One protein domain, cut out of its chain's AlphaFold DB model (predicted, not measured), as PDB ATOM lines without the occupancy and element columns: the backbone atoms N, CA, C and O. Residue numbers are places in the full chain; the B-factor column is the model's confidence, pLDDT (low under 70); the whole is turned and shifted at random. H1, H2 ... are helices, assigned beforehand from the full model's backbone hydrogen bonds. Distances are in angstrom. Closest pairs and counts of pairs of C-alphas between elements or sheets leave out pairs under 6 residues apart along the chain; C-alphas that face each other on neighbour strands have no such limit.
ATOM      1  N   VAL A 523      80.865  54.985  13.289       87.88
ATOM      2  CA  VAL A 523      80.974  53.680  13.959       87.88
ATOM      3  C   VAL A 523      81.779  52.637  13.159       87.88
ATOM      4  O   VAL A 523      82.477  51.813  13.739       87.88
ATOM      5  N   LEU A 524      81.742  52.682  11.822       89.44
ATOM      6  CA  LEU A 524      82.505  51.780  10.951       89.44
ATOM      7  C   LEU A 524      83.965  52.211  10.799       89.44
ATOM      8  O   LEU A 524      84.832  51.353  10.676       89.44
ATOM      9  N   ALA A 525      84.255  53.516  10.837       86.56
ATOM     10  CA  ALA A 525      85.628  54.029  10.787       86.56
ATOM     11  C   ALA A 525      86.443  53.673  12.047       86.56
ATOM     12  O   ALA A 525      87.672  53.681  12.018       86.56
ATOM     13  N   LEU A 526      85.749  53.349  13.140       82.69
ATOM     14  CA  LEU A 526      86.306  52.898  14.416       82.69
ATOM     15  C   LEU A 526      86.387  51.366  14.538       82.69
ATOM     16  O   LEU A 526      86.968  50.862  15.500       82.69
ATOM     17  N   CYS A 527      85.816  50.618  13.586       83.12
ATOM     18  CA  CYS A 527      85.942  49.165  13.557       83.12
ATOM     19  C   CYS A 527      87.422  48.779  13.353       83.12
ATOM     20  O   CYS A 527      88.095  49.402  12.524       83.12
ATOM     21  N   PRO A 528      87.952  47.761  14.061       85.88
ATOM     22  CA  PRO A 528      89.315  47.292  13.838       85.88
ATOM     23  C   PRO A 528      89.557  46.941  12.368       85.88
ATOM     24  O   PRO A 528      88.697  46.349  11.711       85.88
ATOM     25  N   ALA A 529      90.737  47.273  11.852       86.62
ATOM     26  CA  ALA A 529      91.122  46.871  10.504       86.62
ATOM     27  C   ALA A 529      91.356  45.341  10.438       86.62
ATOM     28  O   ALA A 529      91.604  44.711  11.468       86.62
ATOM     29  N   PRO A 530      91.335  44.693   9.252       80.38
ATOM     30  CA  PRO A 530      91.447  43.229   9.148       80.38
ATOM     31  C   PRO A 530      92.791  42.652   9.623       80.38
ATOM     32  O   PRO A 530      92.898  41.463   9.908       80.38
ATOM     33  N   ASN A 531      93.837  43.477   9.722       81.56
ATOM     34  CA  ASN A 531      95.113  43.133  10.364       81.56
ATOM     35  C   ASN A 531      95.028  43.100  11.909       81.56
ATOM     36  O   ASN A 531      95.990  42.706  12.571       81.56
ATOM     37  N   GLY A 532      93.880  43.491  12.459       76.19
ATOM     38  CA  GLY A 532      93.569  43.656  13.867       76.19
ATOM     39  C   GLY A 532      93.801  45.073  14.393       76.19
ATOM     40  O   GLY A 532      93.408  45.327  15.523       76.19
ATOM     41  N   GLU A 533      94.453  45.991  13.671       82.44
ATOM     42  CA  GLU A 533      94.850  47.305  14.210       82.44
ATOM     43  C   GLU A 533      93.643  48.127  14.692       82.44
ATOM     44  O   GLU A 533      92.624  48.220  14.008       82.44
ATOM     45  N   VAL A 534      93.761  48.688  15.903       72.81
ATOM     46  CA  VAL A 534      92.728  49.522  16.538       72.81
ATOM     47  C   VAL A 534      92.983  50.975  16.151       72.81
ATOM     48  O   VAL A 534      94.047  51.491  16.505       72.81
ATOM     49  N   PRO A 535      92.029  51.665  15.505       80.44
ATOM     50  CA  PRO A 535      91.997  53.120  15.520       80.44
ATOM     51  C   PRO A 535      91.852  53.586  16.974       80.44
ATOM     52  O   PRO A 535      90.921  53.158  17.658       80.44
ATOM     53  N   GLU A 536      92.760  54.429  17.477       82.75
ATOM     54  CA  GLU A 536      92.644  54.951  18.845       82.75
ATOM     55  C   GLU A 536      91.270  55.608  19.043       82.75
ATOM     56  O   GLU A 536      90.904  56.546  18.328       82.75
ATOM     57  N   ILE A 537      90.496  55.116  20.018       84.00
ATOM     58  CA  ILE A 537      89.173  55.670  20.318       84.00
ATOM     59  C   ILE A 537      89.377  57.006  21.036       84.00
ATOM     60  O   ILE A 537      89.500  57.072  22.260       84.00
ATOM     61  N   THR A 538      89.455  58.074  20.247       89.81
ATOM     62  CA  THR A 538      89.579  59.448  20.737       89.81
ATOM     63  C   THR A 538      88.366  59.864  21.579       89.81
ATOM     64  O   THR A 538      87.287  59.279  21.489       89.81
ATOM     65  N   LEU A 539      88.505  60.933  22.370       88.81
ATOM     66  CA  LEU A 539      87.368  61.512  23.100       88.81
ATOM     67  C   LEU A 539      86.231  61.955  22.162       88.81
ATOM     68  O   LEU A 539      85.070  61.801  22.523       88.81
ATOM     69  N   ALA A 540      86.548  62.434  20.954       89.81
ATOM     70  CA  ALA A 540      85.543  62.756  19.940       89.81
ATOM     71  C   ALA A 540      84.771  61.498  19.502       89.81
ATOM     72  O   ALA A 540      83.545  61.483  19.550       89.81
ATOM     73  N   ALA A 541      85.489  60.406  19.216       87.69
ATOM     74  CA  ALA A 541      84.880  59.117  18.896       87.69
ATOM     75  C   ALA A 541      83.984  58.581  20.032       87.69
ATOM     76  O   ALA A 541      82.961  57.963  19.758       87.69
ATOM     77  N   LEU A 542      84.319  58.828  21.305       89.50
ATOM     78  CA  LEU A 542      83.453  58.466  22.440       89.50
ATOM     79  C   LEU A 542      82.157  59.290  22.504       89.50
ATOM     80  O   LEU A 542      81.144  58.763  22.961       89.50
ATOM     81  N   GLU A 543      82.157  60.551  22.062       91.81
ATOM     82  CA  GLU A 543      80.920  61.334  21.924       91.81
ATOM     83  C   GLU A 543      80.084  60.849  20.729       91.81
ATOM     84  O   GLU A 543      78.876  60.662  20.874       91.81
ATOM     85  N   ASP A 544      80.720  60.539  19.593       89.50
ATOM     86  CA  ASP A 544      80.046  59.948  18.426       89.50
ATOM     87  C   ASP A 544      79.395  58.596  18.774       89.50
ATOM     88  O   ASP A 544      78.266  58.318  18.363       89.50
ATOM     89  N   LEU A 545      80.060  57.779  19.602       91.19
ATOM     90  CA  LEU A 545      79.544  56.490  20.069       91.19
ATOM     91  C   LEU A 545      78.239  56.602  20.874       91.19
ATOM     92  O   LEU A 545      77.375  55.738  20.740       91.19
ATOM     93  N   LYS A 546      78.042  57.678  21.650       93.56
ATOM     94  CA  LYS A 546      76.762  57.948  22.344       93.56
ATOM     95  C   LYS A 546      75.628  58.279  21.369       93.56
ATOM     96  O   LYS A 546      74.456  58.169  21.717       93.56
ATOM     97  N   GLY A 547      75.966  58.710  20.154       93.75
ATOM     98  CA  GLY A 547      75.020  59.025  19.086       93.75
ATOM     99  C   GLY A 547      74.619  57.837  18.205       93.75
ATOM    100  O   GLY A 547      73.772  58.029  17.332       93.75
ATOM    101  N   VAL A 548      75.205  56.649  18.409       95.38
ATOM    102  CA  VAL A 548      74.980  55.447  17.583       95.38
ATOM    103  C   VAL A 548      73.518  55.008  17.632       95.38
ATOM    104  O   VAL A 548      72.980  54.671  18.688       95.38
ATOM    105  N   THR A 549      72.869  54.974  16.467       95.81
ATOM    106  CA  THR A 549      71.503  54.462  16.333       95.81
ATOM    107  C   THR A 549      71.490  52.938  16.201       95.81
ATOM    108  O   THR A 549      72.500  52.295  15.909       95.81
ATOM    109  N   ALA A 550      70.313  52.326  16.351       95.56
ATOM    110  CA  ALA A 550      70.143  50.899  16.070       95.56
ATOM    111  C   ALA A 550      70.468  50.543  14.602       95.56
ATOM    112  O   ALA A 550      70.882  49.422  14.326       95.56
ATOM    113  N   HIS A 551      70.314  51.475  13.653       95.69
ATOM    114  CA  HIS A 551      70.710  51.243  12.262       95.69
ATOM    115  C   HIS A 551      72.237  51.214  12.110       95.69
ATOM    116  O   HIS A 551      72.768  50.260  11.544       95.69
ATOM    117  N   ASP A 552      72.936  52.188  12.698       95.31
ATOM    118  CA  ASP A 552      74.404  52.254  12.690       95.31
ATOM    119  C   ASP A 552      75.022  51.009  13.340       95.31
ATOM    120  O   ASP A 552      75.959  50.419  12.801       95.31
ATOM    121  N   PHE A 553      74.447  50.550  14.457       95.88
ATOM    122  CA  PHE A 553      74.877  49.320  15.118       95.88
ATOM    123  C   PHE A 553      74.678  48.072  14.242       95.88
ATOM    124  O   PHE A 553      75.554  47.214  14.197       95.88
ATOM    125  N   ARG A 554      73.575  47.974  13.485       96.00
ATOM    126  CA  ARG A 554      73.364  46.867  12.532       96.00
ATOM    127  C   ARG A 554      74.345  46.907  11.357       96.00
ATOM    128  O   ARG A 554      74.811  45.852  10.929       96.00
ATOM    129  N   LEU A 555      74.712  48.095  10.870       95.56
ATOM    130  CA  LEU A 555      75.762  48.248   9.854       95.56
ATOM    131  C   LEU A 555      77.138  47.823  10.393       95.56
ATOM    132  O   LEU A 555      77.859  47.097   9.706       95.56
ATOM    133  N   LEU A 556      77.475  48.206  11.630       94.81
ATOM    134  CA  LEU A 556      78.669  47.722  12.328       94.81
ATOM    135  C   LEU A 556      78.660  46.198  12.469       94.81
ATOM    136  O   LEU A 556      79.637  45.549  12.103       94.81
ATOM    137  N   TRP A 557      77.558  45.628  12.959       96.31
ATOM    138  CA  TRP A 557      77.409  44.187  13.144       96.31
ATOM    139  C   TRP A 557      77.653  43.427  11.837       96.31
ATOM    140  O   TRP A 557      78.483  42.521  11.784       96.31
ATOM    141  N   LYS A 558      77.013  43.870  10.744       96.56
ATOM    142  CA  LYS A 558      77.240  43.335   9.395       96.56
ATOM    143  C   LYS A 558      78.716  43.381   8.999       96.56
ATOM    144  O   LYS A 558      79.237  42.389   8.494       96.56
ATOM    145  N   HIS A 559      79.398  44.501   9.237       95.62
ATOM    146  CA  HIS A 559      80.822  44.623   8.934       95.62
ATOM    147  C   HIS A 559      81.675  43.639   9.754       95.62
ATOM    148  O   HIS A 559      82.509  42.939   9.181       95.62
ATOM    149  N   ILE A 560      81.436  43.534  11.065       95.75
ATOM    150  CA  ILE A 560      82.147  42.610  11.964       95.75
ATOM    151  C   ILE A 560      81.960  41.155  11.506       95.75
ATOM    152  O   ILE A 560      82.954  40.449  11.338       95.75
ATOM    153  N   CYS A 561      80.728  40.715  11.226       97.19
ATOM    154  CA  CYS A 561      80.451  39.358  10.740       97.19
ATOM    155  C   CYS A 561      81.159  39.054   9.409       97.19
ATOM    156  O   CYS A 561      81.709  37.966   9.247       97.19
ATOM    157  N   LEU A 562      81.202  40.009   8.471       96.50
ATOM    158  CA  LEU A 562      81.897  39.831   7.191       96.50
ATOM    159  C   LEU A 562      83.417  39.680   7.368       96.50
ATOM    160  O   LEU A 562      84.011  38.793   6.755       96.50
ATOM    161  N   GLN A 563      84.050  40.489   8.228       96.12
ATOM    162  CA  GLN A 563      85.486  40.359   8.515       96.12
ATOM    163  C   GLN A 563      85.804  39.056   9.256       96.12
ATOM    164  O   GLN A 563      86.731  38.334   8.879       96.12
ATOM    165  N   LEU A 564      85.006  38.712  10.274       97.00
ATOM    166  CA  LEU A 564      85.158  37.454  11.003       97.00
ATOM    167  C   LEU A 564      84.989  36.245  10.081       97.00
ATOM    168  O   LEU A 564      85.742  35.294  10.234       97.00
ATOM    169  N   GLY A 565      84.087  36.277   9.094       97.25
ATOM    170  CA  GLY A 565      83.903  35.172   8.144       97.25
ATOM    171  C   GLY A 565      85.187  34.811   7.390       97.25
ATOM    172  O   GLY A 565      85.531  33.636   7.269       97.25
ATOM    173  N   VAL A 566      85.946  35.822   6.954       96.75
ATOM    174  CA  VAL A 566      87.246  35.632   6.285       96.75
ATOM    175  C   VAL A 566      88.318  35.150   7.270       96.75
ATOM    176  O   VAL A 566      89.089  34.241   6.956       96.75
ATOM    177  N   LEU A 567      88.374  35.740   8.469       96.62
ATOM    178  CA  LEU A 567      89.382  35.404   9.480       96.62
ATOM    179  C   LEU A 567      89.180  34.001  10.076       96.62
ATOM    180  O   LEU A 567      90.161  33.292  10.290       96.62
ATOM    181  N   VAL A 568      87.929  33.581  10.291       98.00
ATOM    182  CA  VAL A 568      87.545  32.235  10.741       98.00
ATOM    183  C   VAL A 568      88.040  31.186   9.754       98.00
ATOM    184  O   VAL A 568      88.763  30.285  10.167       98.00
ATOM    185  N   ALA A 569      87.744  31.332   8.459       97.69
ATOM    186  CA  ALA A 569      88.168  30.362   7.448       97.69
ATOM    187  C   ALA A 569      89.703  30.197   7.405       97.69
ATOM    188  O   ALA A 569      90.214  29.081   7.326       97.69
ATOM    189  N   GLY A 570      90.454  31.299   7.526       97.31
ATOM    190  CA  GLY A 570      91.916  31.247   7.633       97.31
ATOM    191  C   GLY A 570      92.407  30.580   8.927       97.31
ATOM    192  O   GLY A 570      93.349  29.790   8.901       97.31
ATOM    193  N   ALA A 571      91.772  30.874  10.061       97.62
ATOM    194  CA  ALA A 571      92.121  30.298  11.357       97.62
ATOM    195  C   ALA A 571      91.792  28.796  11.459       97.62
ATOM    196  O   ALA A 571      92.559  28.058  12.074       97.62
ATOM    197  N   GLU A 572      90.708  28.326  10.832       97.56
ATOM    198  CA  GLU A 572      90.359  26.899  10.750       97.56
ATOM    199  C   GLU A 572      91.384  26.104   9.934       97.56
ATOM    200  O   GLU A 572      91.841  25.055  10.382       97.56
ATOM    201  N   VAL A 573      91.790  26.615   8.764       97.88
ATOM    202  CA  VAL A 573      92.752  25.937   7.874       97.88
ATOM    203  C   VAL A 573      94.149  25.838   8.495       97.88
ATOM    204  O   VAL A 573      94.837  24.836   8.306       97.88
ATOM    205  N   HIS A 574      94.587  26.871   9.221       97.56
ATOM    206  CA  HIS A 574      95.946  26.936   9.771       97.56
ATOM    207  C   HIS A 574      96.061  26.526  11.250       97.56
ATOM    208  O   HIS A 574      97.174  26.294  11.722       97.56
ATOM    209  N   GLY A 575      94.944  26.417  11.969       95.81
ATOM    210  CA  GLY A 575      94.878  25.965  13.358       95.81
ATOM    211  C   GLY A 575      95.410  26.957  14.409       95.81
ATOM    212  O   GLY A 575      95.931  28.029  14.070       95.81
ATOM    213  N   PRO A 576      95.278  26.614  15.708       96.81
ATOM    214  CA  PRO A 576      95.714  27.451  16.827       96.81
ATOM    215  C   PRO A 576      97.202  27.822  16.785       96.81
ATOM    216  O   PRO A 576      98.048  27.027  16.384       96.81
ATOM    217  N   GLY A 577      97.528  29.043  17.217       95.06
ATOM    218  CA  GLY A 577      98.903  29.563  17.248       95.06
ATOM    219  C   GLY A 577      99.476  29.989  15.888       95.06
ATOM    220  O   GLY A 577     100.546  30.594  15.837       95.06
ATOM    221  N   SER A 578      98.770  29.733  14.784       97.00
ATOM    222  CA  SER A 578      99.135  30.254  13.465       97.00
ATOM    223  C   SER A 578      98.937  31.777  13.368       97.00
ATOM    224  O   SER A 578      98.136  32.370  14.089       97.00
ATOM    225  N   SER A 579      99.639  32.437  12.439       95.81
ATOM    226  CA  SER A 579      99.487  33.890  12.217       95.81
ATOM    227  C   SER A 579      98.038  34.315  11.878       95.81
ATOM    228  O   SER A 579      97.569  35.301  12.457       95.81
ATOM    229  N   PRO A 580      97.272  33.578  11.040       95.62
ATOM    230  CA  PRO A 580      95.846  33.846  10.831       95.62
ATOM    231  C   PRO A 580      95.000  33.700  12.102       95.62
ATOM    232  O   PRO A 580      94.136  34.538  12.348       95.62
ATOM    233  N   TYR A 581      95.284  32.700  12.941       96.75
ATOM    234  CA  TYR A 581      94.582  32.495  14.210       96.75
ATOM    235  C   TYR A 581      94.850  33.638  15.205       96.75
ATOM    236  O   TYR A 581      93.912  34.222  15.737       96.75
ATOM    237  N   ILE A 582      96.109  34.063  15.366       95.44
ATOM    238  CA  ILE A 582      96.478  35.214  16.215       95.44
ATOM    239  C   ILE A 582      95.822  36.517  15.715       95.44
ATOM    240  O   ILE A 582      95.457  37.391  16.504       95.44
ATOM    241  N   ARG A 583      95.664  36.673  14.393       95.06
ATOM    242  CA  ARG A 583      94.940  37.805  13.796       95.06
ATOM    243  C   ARG A 583      93.443  37.748  14.114       95.06
ATOM    244  O   ARG A 583      92.883  38.791  14.448       95.06
ATOM    245  N   LEU A 584      92.825  36.566  14.048       96.69
ATOM    246  CA  LEU A 584      91.432  36.359  14.450       96.69
ATOM    247  C   LEU A 584      91.216  36.724  15.923       96.69
ATOM    248  O   LEU A 584      90.320  37.510  16.210       96.69
ATOM    249  N   GLU A 585      92.047  36.210  16.835       96.00
ATOM    250  CA  GLU A 585      91.944  36.492  18.276       96.00
ATOM    251  C   GLU A 585      91.993  37.994  18.564       96.00
ATOM    252  O   GLU A 585      91.100  38.528  19.219       96.00
ATOM    253  N   ARG A 586      92.989  38.695  18.004       94.19
ATOM    254  CA  ARG A 586      93.126  40.149  18.165       94.19
ATOM    255  C   ARG A 586      91.917  40.894  17.613       94.19
ATOM    256  O   ARG A 586      91.416  41.794  18.277       94.19
ATOM    257  N   PHE A 587      91.460  40.558  16.405       95.62
ATOM    258  CA  PHE A 587      90.292  41.208  15.811       95.62
ATOM    259  C   PHE A 587      89.043  40.991  16.676       95.62
ATOM    260  O   PHE A 587      88.326  41.948  16.956       95.62
ATOM    261  N   LEU A 588      88.813  39.759  17.142       96.12
ATOM    262  CA  LEU A 588      87.667  39.401  17.974       96.12
ATOM    263  C   LEU A 588      87.682  40.135  19.321       96.12
ATOM    264  O   LEU A 588      86.694  40.776  19.656       96.12
ATOM    265  N   GLU A 589      88.796  40.094  20.058       93.94
ATOM    266  CA  GLU A 589      88.981  40.810  21.332       93.94
ATOM    267  C   GLU A 589      88.626  42.300  21.188       93.94
ATOM    268  O   GLU A 589      87.904  42.881  22.003       93.94
ATOM    269  N   ARG A 590      89.095  42.915  20.097       91.31
ATOM    270  CA  ARG A 590      88.898  44.339  19.801       91.31
ATOM    271  C   ARG A 590      87.462  44.641  19.375       91.31
ATOM    272  O   ARG A 590      86.922  45.662  19.796       91.31
ATOM    273  N   ALA A 591      86.836  43.760  18.595       93.38
ATOM    274  CA  ALA A 591      85.437  43.874  18.194       93.38
ATOM    275  C   ALA A 591      84.486  43.729  19.395       93.38
ATOM    276  O   ALA A 591      83.607  44.570  19.565       93.38
ATOM    277  N   LEU A 592      84.699  42.733  20.265       93.75
ATOM    278  CA  LEU A 592      83.935  42.552  21.507       93.75
ATOM    279  C   LEU A 592      84.071  43.789  22.411       93.75
ATOM    280  O   LEU A 592      83.074  44.452  22.678       93.75
ATOM    281  N   SER A 593      85.303  44.216  22.727       91.19
ATOM    282  CA  SER A 593      85.553  45.420  23.544       91.19
ATOM    283  C   SER A 593      84.926  46.704  22.974       91.19
ATOM    284  O   SER A 593      84.638  47.650  23.712       91.19
ATOM    285  N   TYR A 594      84.750  46.782  21.654       89.25
ATOM    286  CA  TYR A 594      84.086  47.902  20.995       89.25
ATOM    287  C   TYR A 594      82.555  47.819  21.113       89.25
ATOM    288  O   TYR A 594      81.906  48.826  21.404       89.25
ATOM    289  N   MET A 595      81.976  46.622  20.979       92.06
ATOM    290  CA  MET A 595      80.545  46.387  21.190       92.06
ATOM    291  C   MET A 595      80.128  46.567  22.655       92.06
ATOM    292  O   MET A 595      79.061  47.127  22.903       92.06
ATOM    293  N   ASP A 596      80.984  46.213  23.617       92.06
ATOM    294  CA  ASP A 596      80.763  46.483  25.046       92.06
ATOM    295  C   ASP A 596      80.638  47.992  25.307       92.06
ATOM    296  O   ASP A 596      79.725  48.450  25.995       92.06
ATOM    297  N   LYS A 597      81.522  48.797  24.697       91.56
ATOM    298  CA  LYS A 597      81.493  50.267  24.799       91.56
ATOM    299  C   LYS A 597      80.229  50.852  24.180       91.56
ATOM    300  O   LYS A 597      79.627  51.734  24.786       91.56
ATOM    301  N   ILE A 598      79.806  50.364  23.013       92.25
ATOM    302  CA  ILE A 598      78.549  50.800  22.386       92.25
ATOM    303  C   ILE A 598      77.350  50.425  23.258       92.25
ATOM    304  O   ILE A 598      76.479  51.259  23.483       92.25
ATOM    305  N   THR A 599      77.320  49.208  23.794       91.44
ATOM    306  CA  THR A 599      76.244  48.746  24.679       91.44
ATOM    307  C   THR A 599      76.176  49.586  25.955       91.44
ATOM    308  O   THR A 599      75.088  49.952  26.389       91.44
ATOM    309  N   LEU A 600      77.322  49.949  26.538       91.31
ATOM    310  CA  LEU A 600      77.384  50.781  27.739       91.31
ATOM    311  C   LEU A 600      76.962  52.239  27.482       91.31
ATOM    312  O   LEU A 600      76.306  52.844  28.330       91.31
ATOM    313  N   LEU A 601      77.349  52.815  26.339       93.38
ATOM    314  CA  LEU A 601      77.059  54.212  25.989       93.38
ATOM    315  C   LEU A 601      75.650  54.402  25.400       93.38
ATOM    316  O   LEU A 601      75.021  55.428  25.653       93.38
ATOM    317  N   SER A 602      75.160  53.409  24.656       94.00
ATOM    318  CA  SER A 602      73.927  53.453  23.862       94.00
ATOM    319  C   SER A 602      73.142  52.128  23.938       94.00
ATOM    320  O   SER A 602      72.818  51.545  22.903       94.00
ATOM    321  N   PRO A 603      72.751  51.633  25.131       90.44
ATOM    322  CA  PRO A 603      72.156  50.296  25.300       90.44
ATOM    323  C   PRO A 603      70.906  50.055  24.440       90.44
ATOM    324  O   PRO A 603      70.653  48.941  23.977       90.44
ATOM    325  N   ALA A 604      70.143  51.112  24.150       91.00
ATOM    326  CA  ALA A 604      68.985  51.045  23.269       91.00
ATOM    327  C   ALA A 604      69.333  50.624  21.825       91.00
ATOM    328  O   ALA A 604      68.506  49.981  21.183       91.00
ATOM    329  N   CYS A 605      70.517  50.945  21.282       94.44
ATOM    330  CA  CYS A 605      70.865  50.540  19.914       94.44
ATOM    331  C   CYS A 605      71.099  49.025  19.813       94.44
ATOM    332  O   CYS A 605      70.684  48.409  18.829       94.44
ATOM    333  N   PHE A 606      71.685  48.426  20.854       92.88
ATOM    334  CA  PHE A 606      71.883  46.984  20.977       92.88
ATOM    335  C   PHE A 606      70.542  46.253  21.144       92.88
ATOM    336  O   PHE A 606      70.204  45.383  20.341       92.88
ATOM    337  N   VAL A 607      69.729  46.661  22.129       90.81
ATOM    338  CA  VAL A 607      68.454  45.991  22.456       90.81
ATOM    339  C   VAL A 607      67.470  46.008  21.281       90.81
ATOM    340  O   VAL A 607      66.870  44.979  20.980       90.81
ATOM    341  N   HIS A 608      67.343  47.126  20.557       93.06
ATOM    342  CA  HIS A 608      66.493  47.187  19.357       93.06
ATOM    343  C   HIS A 608      67.042  46.376  18.170       93.06
ATOM    344  O   HIS A 608      66.313  46.128  17.209       93.06
ATOM    345  N   SER A 609      68.312  45.969  18.199       95.69
ATOM    346  CA  SER A 609      68.935  45.204  17.114       95.69
ATOM    347  C   SER A 609      68.902  43.692  17.349       95.69
ATOM    348  O   SER A 609      68.761  42.963  16.375       95.69
ATOM    349  N   MET A 610      68.949  43.224  18.604       90.81
ATOM    350  CA  MET A 610      68.923  41.795  18.989       90.81
ATOM    351  C   MET A 610      67.859  40.953  18.261       90.81
ATOM    352  O   MET A 610      68.146  39.847  17.817       90.81
ATOM    353  N   TYR A 611      66.643  41.487  18.112       90.50
ATOM    354  CA  TYR A 611      65.516  40.808  17.451       90.50
ATOM    355  C   TYR A 611      65.130  41.463  16.119       90.50
ATOM    356  O   TYR A 611      63.964  41.450  15.732       90.50
ATOM    357  N   THR A 612      66.101  42.073  15.438       96.62
ATOM    358  CA  THR A 612      65.941  42.663  14.108       96.62
ATOM    359  C   THR A 612      66.872  41.948  13.138       96.62
ATOM    360  O   THR A 612      68.086  41.940  13.336       96.62
ATOM    361  N   ASN A 613      66.323  41.395  12.057       97.81
ATOM    362  CA  ASN A 613      67.121  40.834  10.971       97.81
ATOM    363  C   ASN A 613      67.947  41.962  10.324       97.81
ATOM    364  O   ASN A 613      67.402  42.959   9.843       97.81
ATOM    365  N   VAL A 614      69.274  41.828  10.351       97.44
ATOM    366  CA  VAL A 614      70.222  42.886   9.968       97.44
ATOM    367  C   VAL A 614      70.133  43.247   8.486       97.44
ATOM    368  O   VAL A 614      70.389  44.400   8.143       97.44
ATOM    369  N   GLU A 615      69.722  42.310   7.627       96.88
ATOM    370  CA  GLU A 615      69.568  42.553   6.188       96.88
ATOM    371  C   GLU A 615      68.219  43.187   5.830       96.88
ATOM    372  O   GLU A 615      68.161  44.088   4.995       96.88
ATOM    373  N   THR A 616      67.121  42.751   6.456       96.69
ATOM    374  CA  THR A 616      65.772  43.256   6.124       96.69
ATOM    375  C   THR A 616      65.372  44.492   6.935       96.69
ATOM    376  O   THR A 616      64.420  45.196   6.585       96.69
ATOM    377  N   GLY A 617      66.060  44.739   8.054       95.81
ATOM    378  CA  GLY A 617      65.705  45.758   9.037       95.81
ATOM    379  C   GLY A 617      64.371  45.508   9.747       95.81
ATOM    380  O   GLY A 617      63.911  46.401  10.457       95.81
ATOM    381  N   GLN A 618      63.744  44.341   9.554       96.81
ATOM    382  CA  GLN A 618      62.464  43.992  10.167       96.81
ATOM    383  C   GLN A 618      62.661  43.307  11.525       96.81
ATOM    384  O   GLN A 618      63.613  42.534  11.679       96.81
ATOM    385  N   PRO A 619      61.757  43.539  12.497       96.56
ATOM    386  CA  PRO A 619      61.732  42.771  13.731       96.56
ATOM    387  C   PRO A 619      61.360  41.316  13.416       96.56
ATOM    388  O   PRO A 619      60.241  41.019  13.003       96.56
ATOM    389  N   GLU A 620      62.313  40.408  13.601       95.56
ATOM    390  CA  GLU A 620      62.204  38.991  13.265       95.56
ATOM    391  C   GLU A 620      62.922  38.179  14.348       95.56
ATOM    392  O   GLU A 620      64.086  38.430  14.667       95.56
ATOM    393  N   ARG A 621      62.218  37.206  14.940       93.19
ATOM    394  CA  ARG A 621      62.794  36.285  15.925       93.19
ATOM    395  C   ARG A 621      63.292  35.030  15.197       93.19
ATOM    396  O   ARG A 621      62.459  34.349  14.599       93.19
ATOM    397  N   PRO A 622      64.582  34.665  15.299       95.88
ATOM    398  CA  PRO A 622      65.078  33.428  14.700       95.88
ATOM    399  C   PRO A 622      64.423  32.203  15.338       95.88
ATOM    400  O   PRO A 622      64.142  32.189  16.540       95.88
ATOM    401  N   SER A 623      64.190  31.168  14.534       96.50
ATOM    402  CA  SER A 623      63.620  29.906  15.002       96.50
ATOM    403  C   SER A 623      64.603  29.122  15.876       96.50
ATOM    404  O   SER A 623      65.819  29.212  15.717       96.50
ATOM    405  N   ASP A 624      64.091  28.246  16.741       96.19
ATOM    406  CA  ASP A 624      64.951  27.357  17.536       96.19
ATOM    407  C   ASP A 624      65.816  26.449  16.631       96.19
ATOM    408  O   ASP A 624      66.967  26.157  16.948       96.19
ATOM    409  N   SER A 625      65.313  26.072  15.447       97.25
ATOM    410  CA  SER A 625      66.075  25.331  14.429       97.25
ATOM    411  C   SER A 625      67.268  26.110  13.860       97.25
ATOM    412  O   SER A 625      68.293  25.499  13.540       97.25
ATOM    413  N   PHE A 626      67.177  27.442  13.769       97.75
ATOM    414  CA  PHE A 626      68.293  28.302  13.375       97.75
ATOM    415  C   PHE A 626      69.403  28.251  14.433       97.75
ATOM    416  O   PHE A 626      70.552  27.943  14.111       97.75
ATOM    417  N   TRP A 627      69.051  28.430  15.709       97.94
ATOM    418  CA  TRP A 627      70.013  28.372  16.814       97.94
ATOM    419  C   TRP A 627      70.631  26.980  16.997       97.94
ATOM    420  O   TRP A 627      71.835  26.876  17.211       97.94
ATOM    421  N   ILE A 628      69.862  25.898  16.822       97.62
ATOM    422  CA  ILE A 628      70.387  24.519  16.807       97.62
ATOM    423  C   ILE A 628      71.399  24.322  15.668       97.62
ATOM    424  O   ILE A 628      72.422  23.662  15.858       97.62
ATOM    425  N   THR A 629      71.158  24.912  14.496       98.00
ATOM    426  CA  THR A 629      72.095  24.850  13.361       98.00
ATOM    427  C   THR A 629      73.385  25.616  13.671       98.00
ATOM    428  O   THR A 629      74.476  25.072  13.479       98.00
ATOM    429  N   CYS A 630      73.273  26.819  14.246       98.19
ATOM    430  CA  CYS A 630      74.413  27.591  14.744       98.19
ATOM    431  C   CYS A 630      75.226  26.781  15.764       98.19
ATOM    432  O   CYS A 630      76.429  26.598  15.592       98.19
ATOM    433  N   ALA A 631      74.562  26.216  16.776       97.94
ATOM    434  CA  ALA A 631      75.176  25.421  17.834       97.94
ATOM    435  C   ALA A 631      75.942  24.196  17.303       97.94
ATOM    436  O   ALA A 631      77.089  23.973  17.694       97.94
ATOM    437  N   ARG A 632      75.357  23.438  16.361       97.81
ATOM    438  CA  ARG A 632      76.020  22.289  15.711       97.81
ATOM    439  C   ARG A 632      77.298  22.691  14.970       97.81
ATOM    440  O   ARG A 632      78.278  21.950  15.005       97.81
ATOM    441  N   SER A 633      77.321  23.866  14.338       97.75
ATOM    442  CA  SER A 633      78.488  24.339  13.575       97.75
ATOM    443  C   SER A 633      79.733  24.631  14.434       97.75
ATOM    444  O   SER A 633      80.852  24.627  13.912       97.75
ATOM    445  N   LEU A 634      79.555  24.852  15.746       98.12
ATOM    446  CA  LEU A 634      80.649  25.151  16.679       98.12
ATOM    447  C   LEU A 634      81.422  23.908  17.137       98.12
ATOM    448  O   LEU A 634      82.502  24.062  17.703       98.12
ATOM    449  N   GLN A 635      80.880  22.704  16.897       97.44
ATOM    450  CA  GLN A 635      81.521  21.421  17.215       97.44
ATOM    451  C   GLN A 635      82.052  21.377  18.662       97.44
ATOM    452  O   GLN A 635      83.231  21.123  18.903       97.44
ATOM    453  N   LEU A 636      81.183  21.702  19.628       97.88
ATOM    454  CA  LEU A 636      81.562  21.766  21.042       97.88
ATOM    455  C   LEU A 636      82.052  20.409  21.555       97.88
ATOM    456  O   LEU A 636      81.483  19.365  21.232       97.88
TER     457      LEU A 636
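What this domain is: This is residues 523 to 636 of the 959 residues of an uncharacterized protein of Volvox carteri f. nagariensis (UniProt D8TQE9). A long helical hairpin, H2 and H3, makes the core, with short H1 and H4 packed at one end; H5 sticks out. The printed part has 114 residues with five named helices, H1 to H5 in order, no named strand: all helix. It is compact, radius of gyration of the C-alphas 15.4 A, spanning 39 by 37 by 20 A.

Where its parts are: H1, residues 539 to 546, begins at C-alpha 539 (87.368, 61.512, 23.100). H2, 550 to 574, is 35.8 A long; H3, 579 to 601, 33.3 A. H4 is 603 to 610; H5, 624 to 633, ends at (78.488, 24.339, 13.575).

How they stand to each other: By closest C-alphas, H3 touches H2 in a hairpin at Tyr 581 and Ala 571, 4.4 A, a shallow tilt of 19 degrees; H1 touches H3 at Lys 546 and Leu 601, 5.2 A; H4 touches H2 at Cys 605 and Ala 550, 3.9 A. H5 is apart from them. Every O i to N i+4 pair is within hydrogen-bond range in H3, H4 and H5.

The domain as a whole: The printed part has no cut; H4 to H5 is a long link; no printed residue is under pLDDT 70.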